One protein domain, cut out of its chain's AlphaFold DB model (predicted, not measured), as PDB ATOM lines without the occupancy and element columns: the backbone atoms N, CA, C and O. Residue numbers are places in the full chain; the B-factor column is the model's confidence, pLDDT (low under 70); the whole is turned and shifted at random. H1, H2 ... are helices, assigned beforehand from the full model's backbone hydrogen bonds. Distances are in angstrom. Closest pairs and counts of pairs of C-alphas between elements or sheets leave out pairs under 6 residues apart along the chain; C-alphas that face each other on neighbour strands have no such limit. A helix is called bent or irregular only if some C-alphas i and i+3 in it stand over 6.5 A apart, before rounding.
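This is residues 19 to 70 of the 71 residues of an uncharacterized protein of Bradyrhizobium sp. ERR14 (UniProt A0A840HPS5). Look for a V: long helix H1 and shorter H2 meet where H1 ends and H2 begins, and residues 19 to 26 of H1 stick out. The chain folds back beside H2 through short H3, with H4 near the corner. The 52 printed residues have four named helices, H1 to H4: all helix, compact, radius of gyration of the C-alphas 11.0 A, spans 30 by 25 by 17 A.

H1, residues 19 to 36, touches H2, residues 41 to 53, with residues 31 to 35 alone, at a steep tilt of 53 degrees, opposite ways; the closest C-alphas, of Leu 31 and Pro 41, are 5.1 A apart. H3, residues 58 to 64, is apart from H1 and close to H2 but not clearly touching; their closest C-alphas, of Thr 48 and Leu 64, are 6.0 A apart. H4, residues 66 to 69, only just touches H1, with 3 pairs of C-alphas within 8 A, closest Ala 34 and Pro 66, 5.2 A. Every O i to N i+4 pair is within hydrogen-bond range in H1 and H2; H3 has 0 of 3, but 2 of 4 O i to N i+3 pairs, and H4 is too short for an O i to N i+4 pair.

Find C-alpha 19 at (-9.639, 43.885, 27.277); H1 runs 25.9 A from there. H2 runs 18.0 A from C-alpha 41. H3 is irregular, with C-alphas 59 and 62 7.8 A apart. H4 ends at C-alpha 69, (-5.800, 27.000, 5.367).

The farthest C-alphas, of Gly 19 and Ala 70, are 30.1 A apart. The printed part has no cut, and its three links are tight. Look for pLDDT under 70 at residues 19 to 20 and 69 to 70.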
ATOM      1  N   GLY A  19      -9.920  45.204  27.856       60.28
ATOM      2  CA  GLY A  19      -9.639  43.885  27.277       60.28
ATOM      3  C   GLY A  19     -10.556  43.445  26.123       60.28
ATOM      4  O   GLY A  19     -10.089  42.813  25.176       60.28
ATOM      5  N   GLY A  20     -11.851  43.774  26.151       65.88
ATOM      6  CA  GLY A  20     -12.830  43.320  25.157       65.88
ATOM      7  C   GLY A  20     -12.674  44.003  23.799       65.88
ATOM      8  O   GLY A  20     -12.669  43.331  22.770       65.88
ATOM      9  N   GLY A  21     -12.472  45.327  23.787       72.12
ATOM     10  CA  GLY A  21     -12.277  46.088  22.547       72.12
ATOM     11  C   GLY A  21     -10.972  45.731  21.831       72.12
ATOM     12  O   GLY A  21     -10.961  45.552  20.614       72.12
ATOM     13  N   ARG A  22      -9.886  45.537  22.590       73.25
ATOM     14  CA  ARG A  22      -8.587  45.077  22.064       73.25
ATOM     15  C   ARG A  22      -8.648  43.651  21.527       73.25
ATOM     16  O   ARG A  22      -8.119  43.381  20.448       73.25
ATOM     17  N   THR A  23      -9.335  42.759  22.240       78.06
ATOM     18  CA  THR A  23      -9.561  41.384  21.778       78.06
ATOM     19  C   THR A  23     -10.372  41.380  20.484       78.06
ATOM     20  O   THR A  23      -9.963  40.741  19.516       78.06
ATOM     21  N   TRP A  24     -11.459  42.159  20.403       80.81
ATOM     22  CA  TRP A  24     -12.255  42.218  19.175       80.81
ATOM     23  C   TRP A  24     -11.500  42.845  18.004       80.81
ATOM     24  O   TRP A  24     -11.574  42.328  16.892       80.81
ATOM     25  N   ALA A  25     -10.738  43.916  18.244       84.12
ATOM     26  CA  ALA A  25      -9.898  44.535  17.223       84.12
ATOM     27  C   ALA A  25      -8.881  43.534  16.654       84.12
ATOM     28  O   ALA A  25      -8.733  43.434  15.440       84.12
ATOM     29  N   THR A  26      -8.256  42.732  17.521       84.81
ATOM     30  CA  THR A  26      -7.311  41.684  17.110       84.81
ATOM     31  C   THR A  26      -7.988  40.634  16.232       84.81
ATOM     32  O   THR A  26      -7.493  40.321  15.150       84.81
ATOM     33  N   ILE A  27      -9.151  40.119  16.646       83.88
ATOM     34  CA  ILE A  27      -9.870  39.113  15.850       83.88
ATOM     35  C   ILE A  27     -10.356  39.717  14.522       83.88
ATOM     36  O   ILE A  27     -10.242  39.070  13.486       83.88
ATOM     37  N   ALA A  28     -10.828  40.967  14.505       86.31
ATOM     38  CA  ALA A  28     -11.228  41.652  13.276       86.31
ATOM     39  C   ALA A  28     -10.058  41.797  12.284       86.31
ATOM     40  O   ALA A  28     -10.228  41.542  11.090       86.31
ATOM     41  N   THR A  29      -8.856  42.132  12.765       86.38
ATOM     42  CA  THR A  29      -7.636  42.157  11.940       86.38
ATOM     43  C   THR A  29      -7.286  40.771  11.390       86.38
ATOM     44  O   THR A  29      -6.905  40.647  10.224       86.38
ATOM     45  N   LEU A  30      -7.458  39.712  12.182       85.19
ATOM     46  CA  LEU A  30      -7.218  38.339  11.735       85.19
ATOM     47  C   LEU A  30      -8.222  37.892  10.658       85.19
ATOM     48  O   LEU A  30      -7.819  37.328   9.642       85.19
ATOM     49  N   LEU A  31      -9.507  38.223  10.813       86.25
ATOM     50  CA  LEU A  31     -10.539  37.959   9.799       86.25
ATOM     51  C   LEU A  31     -10.261  38.711   8.490       86.25
ATOM     52  O   LEU A  31     -10.390  38.146   7.404       86.25
ATOM     53  N   GLN A  32      -9.834  39.974   8.584       86.88
ATOM     54  CA  GLN A  32      -9.392  40.763   7.431       86.88
ATOM     55  C   GLN A  32      -8.205  40.086   6.723       86.88
ATOM     56  O   GLN A  32      -8.182  40.005   5.496       86.88
ATOM     57  N   THR A  33      -7.250  39.551   7.487       84.50
ATOM     58  CA  THR A  33      -6.082  38.827   6.960       84.50
ATOM     59  C   THR A  33      -6.493  37.532   6.254       84.50
ATOM     60  O   THR A  33      -6.010  37.263   5.156       84.50
ATOM     61  N   ALA A  34      -7.426  36.759   6.819       85.12
ATOM     62  CA  ALA A  34      -7.974  35.566   6.170       85.12
ATOM     63  C   ALA A  34      -8.613  35.906   4.814       85.12
ATOM     64  O   ALA A  34      -8.291  35.285   3.800       85.12
ATOM     65  N   LYS A  35      -9.405  36.983   4.767       82.94
ATOM     66  CA  LYS A  35     -10.016  37.479   3.529       82.94
ATOM     67  C   LYS A  35      -8.978  37.894   2.478       82.94
ATOM     68  O   LYS A  35      -9.166  37.615   1.297       82.94
ATOM     69  N   MET A  36      -7.880  38.535   2.888       85.88
ATOM     70  CA  MET A  36      -6.770  38.886   1.986       85.88
ATOM     71  C   MET A  36      -6.054  37.654   1.416       85.88
ATOM     72  O   MET A  36      -5.549  37.718   0.302       85.88
ATOM     73  N   ASN A  37      -6.053  36.535   2.143       82.81
ATOM     74  CA  ASN A  37      -5.460  35.265   1.714       82.81
ATOM     75  C   ASN A  37      -6.446  34.356   0.950       82.81
ATOM     76  O   ASN A  37      -6.151  33.185   0.746       82.81
ATOM     77  N   ASN A  38      -7.608  34.871   0.527       84.44
ATOM     78  CA  ASN A  38      -8.673  34.094  -0.127       84.44
ATOM     79  C   ASN A  38      -9.244  32.946   0.734       84.44
ATOM     80  O   ASN A  38      -9.856  32.017   0.220       84.44
ATOM     81  N   VAL A  39      -9.072  33.017   2.054       85.00
ATOM     82  CA  VAL A  39      -9.567  32.006   2.992       85.00
ATOM     83  C   VAL A  39     -10.896  32.456   3.571       85.00
ATOM     84  O   VAL A  39     -11.065  33.630   3.912       85.00
ATOM     85  N   ASP A  40     -11.843  31.523   3.702       87.06
ATOM     86  CA  ASP A  40     -13.119  31.816   4.346       87.06
ATOM     87  C   ASP A  40     -12.884  32.191   5.824       87.06
ATOM     88  O   ASP A  40     -12.411  31.366   6.617       87.06
ATOM     89  N   PRO A  41     -13.179  33.444   6.216       85.50
ATOM     90  CA  PRO A  41     -12.795  33.960   7.523       85.50
ATOM     91  C   PRO A  41     -13.581  33.290   8.657       85.50
ATOM     92  O   PRO A  41     -13.055  33.142   9.760       85.50
ATOM     93  N   PHE A  42     -14.817  32.853   8.397       84.88
ATOM     94  CA  PHE A  42     -15.648  32.168   9.383       84.88
ATOM     95  C   PHE A  42     -15.178  30.728   9.605       84.88
ATOM     96  O   PHE A  42     -14.994  30.321  10.750       84.88
ATOM     97  N   ALA A  43     -14.917  29.980   8.532       85.94
ATOM     98  CA  ALA A  43     -14.405  28.616   8.595       85.94
ATOM     99  C   ALA A  43     -13.047  28.562   9.305       85.94
ATOM    100  O   ALA A  43     -12.842  27.736  10.200       85.94
ATOM    101  N   TRP A  44     -12.146  29.491   8.966       86.44
ATOM    102  CA  TRP A  44     -10.847  29.617   9.618       86.44
ATOM    103  C   TRP A  44     -10.975  29.946  11.112       86.44
ATOM    104  O   TRP A  44     -10.351  29.280  11.944       86.44
ATOM    105  N   LEU A  45     -11.815  30.922  11.480       87.00
ATOM    106  CA  LEU A  45     -12.020  31.299  12.881       87.00
ATOM    107  C   LEU A  45     -12.610  30.141  13.693       87.00
ATOM    108  O   LEU A  45     -12.119  29.840  14.780       87.00
ATOM    109  N   SER A  46     -13.635  29.465  13.172       88.25
ATOM    110  CA  SER A  46     -14.267  28.333  13.852       88.25
ATOM    111  C   SER A  46     -13.284  27.193  14.098       88.25
ATOM    112  O   SER A  46     -13.287  26.621  15.187       88.25
ATOM    113  N   LEU A  47     -12.439  26.856  13.123       85.69
ATOM    114  CA  LEU A  47     -11.430  25.810  13.284       85.69
ATOM    115  C   LEU A  47     -10.337  26.220  14.277       85.69
ATOM    116  O   LEU A  47      -9.933  25.422  15.123       85.69
ATOM    117  N   THR A  48      -9.891  27.473  14.207       86.62
ATOM    118  CA  THR A  48      -8.877  28.026  15.110       86.62
ATOM    119  C   THR A  48      -9.368  28.019  16.556       86.62
ATOM    120  O   THR A  48      -8.668  27.534  17.442       86.62
ATOM    121  N   LEU A  49     -10.607  28.456  16.800       86.62
ATOM    122  CA  LEU A  49     -11.230  28.412  18.126       86.62
ATOM    123  C   LEU A  49     -11.398  26.976  18.638       86.62
ATOM    124  O   LEU A  49     -11.124  26.722  19.808       86.62
ATOM    125  N   GLN A  50     -11.786  26.029  17.779       88.50
ATOM    126  CA  GLN A  50     -11.873  24.609  18.145       88.50
ATOM    127  C   GLN A  50     -10.511  24.029  18.536       88.50
ATOM    128  O   GLN A  50     -10.409  23.303  19.522       88.50
ATOM    129  N   ARG A  51      -9.450  24.355  17.791       85.88
ATOM    130  CA  ARG A  51      -8.088  23.909  18.105       85.88
ATOM    131  C   ARG A  51      -7.601  24.498  19.428       85.88
ATOM    132  O   ARG A  51      -7.134  23.747  20.279       85.88
ATOM    133  N   ILE A  52      -7.788  25.801  19.644       85.69
ATOM    134  CA  ILE A  52      -7.448  26.462  20.914       85.69
ATOM    135  C   ILE A  52      -8.223  25.832  22.081       85.69
ATOM    136  O   ILE A  52      -7.627  25.520  23.109       85.69
ATOM    137  N   ALA A  53      -9.525  25.579  21.913       86.94
ATOM    138  CA  ALA A  53     -10.353  24.924  22.927       86.94
ATOM    139  C   ALA A  53      -9.900  23.486  23.237       86.94
ATOM    140  O   ALA A  53     -10.001  23.049  24.380       86.94
ATOM    141  N   ASN A  54      -9.345  22.777  22.250       87.56
ATOM    142  CA  ASN A  54      -8.743  21.451  22.418       87.56
ATOM    143  C   ASN A  54      -7.332  21.479  23.038       87.56
ATOM    144  O   ASN A  54      -6.703  20.431  23.155       87.56
ATOM    145  N   GLY A  55      -6.828  22.646  23.449       85.19
ATOM    146  CA  GLY A  55      -5.525  22.770  24.103       85.19
ATOM    147  C   GLY A  55      -4.349  22.780  23.129       85.19
ATOM    148  O   GLY A  55      -3.289  22.249  23.454       85.19
ATOM    149  N   TRP A  56      -4.528  23.365  21.939       82.56
ATOM    150  CA  TRP A  56      -3.453  23.498  20.953       82.56
ATOM    151  C   TRP A  56      -2.189  24.111  21.578       82.56
ATOM    152  O   TRP A  56      -2.280  25.160  22.229       82.56
ATOM    153  N   PRO A  57      -1.006  23.498  21.391       82.94
ATOM    154  CA  PRO A  57       0.227  24.024  21.949       82.94
ATOM    155  C   PRO A  57       0.556  25.377  21.313       82.94
ATOM    156  O   PRO A  57       0.540  25.543  20.094       82.94
ATOM    157  N   SER A  58       0.908  26.356  22.145       78.50
ATOM    158  CA  SER A  58       1.268  27.707  21.698       78.50
ATOM    159  C   SER A  58       2.511  27.740  20.797       78.50
ATOM    160  O   SER A  58       2.689  28.683  20.030       78.50
ATOM    161  N   SER A  59       3.343  26.696  20.827       82.00
ATOM    162  CA  SER A  59       4.455  26.518  19.885       82.00
ATOM    163  C   SER A  59       4.009  26.248  18.444       82.00
ATOM    164  O   SER A  59       4.796  26.466  17.531       82.00
ATOM    165  N   GLU A  60       2.765  25.821  18.221       80.38
ATOM    166  CA  GLU A  60       2.234  25.476  16.895       80.38
ATOM    167  C   GLU A  60       1.194  26.489  16.392       80.38
ATOM    168  O   GLU A  60       0.350  26.171  15.555       80.38
ATOM    169  N   ILE A  61       1.236  27.732  16.888       79.62
ATOM    170  CA  ILE A  61       0.337  28.809  16.434       79.62
ATOM    171  C   ILE A  61       0.529  29.115  14.943       79.62
ATOM    172  O   ILE A  61      -0.427  29.498  14.276       79.62
ATOM    173  N   ASP A  62       1.726  28.898  14.396       78.81
ATOM    174  CA  ASP A  62       1.979  29.070  12.963       78.81
ATOM    175  C   ASP A  62       1.038  28.202  12.105       78.81
ATOM    176  O   ASP A  62       0.433  28.684  11.150       78.81
ATOM    177  N   ALA A  63       0.771  26.961  12.527       78.75
ATOM    178  CA  ALA A  63      -0.151  26.045  11.851       78.75
ATOM    179  C   ALA A  63      -1.631  26.482  11.916       78.75
ATOM    180  O   ALA A  63      -2.476  25.916  11.219       78.75
ATOM    181  N   LEU A  64      -1.961  27.468  12.759       78.25
ATOM    182  CA  LEU A  64      -3.288  28.088  12.848       78.25
ATOM    183  C   LEU A  64      -3.421  29.313  11.945       78.25
ATOM    184  O   LEU A  64      -4.503  29.885  11.860       78.25
ATOM    185  N   MET A  65      -2.348  29.757  11.297       80.25
ATOM    186  CA  MET A  65      -2.390  30.955  10.476       80.25
ATOM    187  C   MET A  65      -3.264  30.755   9.231       80.25
ATOM    188  O   MET A  65      -3.318  29.656   8.675       80.25
ATOM    189  N   PRO A  66      -3.952  31.807   8.759       71.94
ATOM    190  CA  PRO A  66      -4.934  31.678   7.689       71.94
ATOM    191  C   PRO A  66      -4.336  31.160   6.379       71.94
ATOM    192  O   PRO A  66      -5.000  30.410   5.681       71.94
ATOM    193  N   TRP A  67      -3.074  31.460   6.066       74.56
ATOM    194  CA  TRP A  67      -2.412  30.944   4.858       74.56
ATOM    195  C   TRP A  67      -2.173  29.428   4.869       74.56
ATOM    196  O   TRP A  67      -2.111  28.831   3.803       74.56
ATOM    197  N   ASN A  68      -2.106  28.780   6.039       75.31
ATOM    198  CA  ASN A  68      -2.034  27.314   6.140       75.31
ATOM    199  C   ASN A  68      -3.389  26.633   5.867       75.31
ATOM    200  O   ASN A  68      -3.472  25.408   5.783       75.31
ATOM    201  N   HIS A  69      -4.452  27.429   5.728       66.31
ATOM    202  CA  HIS A  69      -5.800  27.000   5.367       66.31
ATOM    203  C   HIS A  69      -6.217  27.455   3.963       66.31
ATOM    204  O   HIS A  69      -7.353  27.197   3.563       66.31
ATOM    205  N   ALA A  70      -5.324  28.119   3.221       57.81
ATOM    206  CA  ALA A  70      -5.537  28.407   1.811       57.81
ATOM    207  C   ALA A  70      -5.478  27.089   1.026       57.81
ATOM    208  O   ALA A  70      -4.485  26.365   1.102       57.81
TER     209      ALA A  70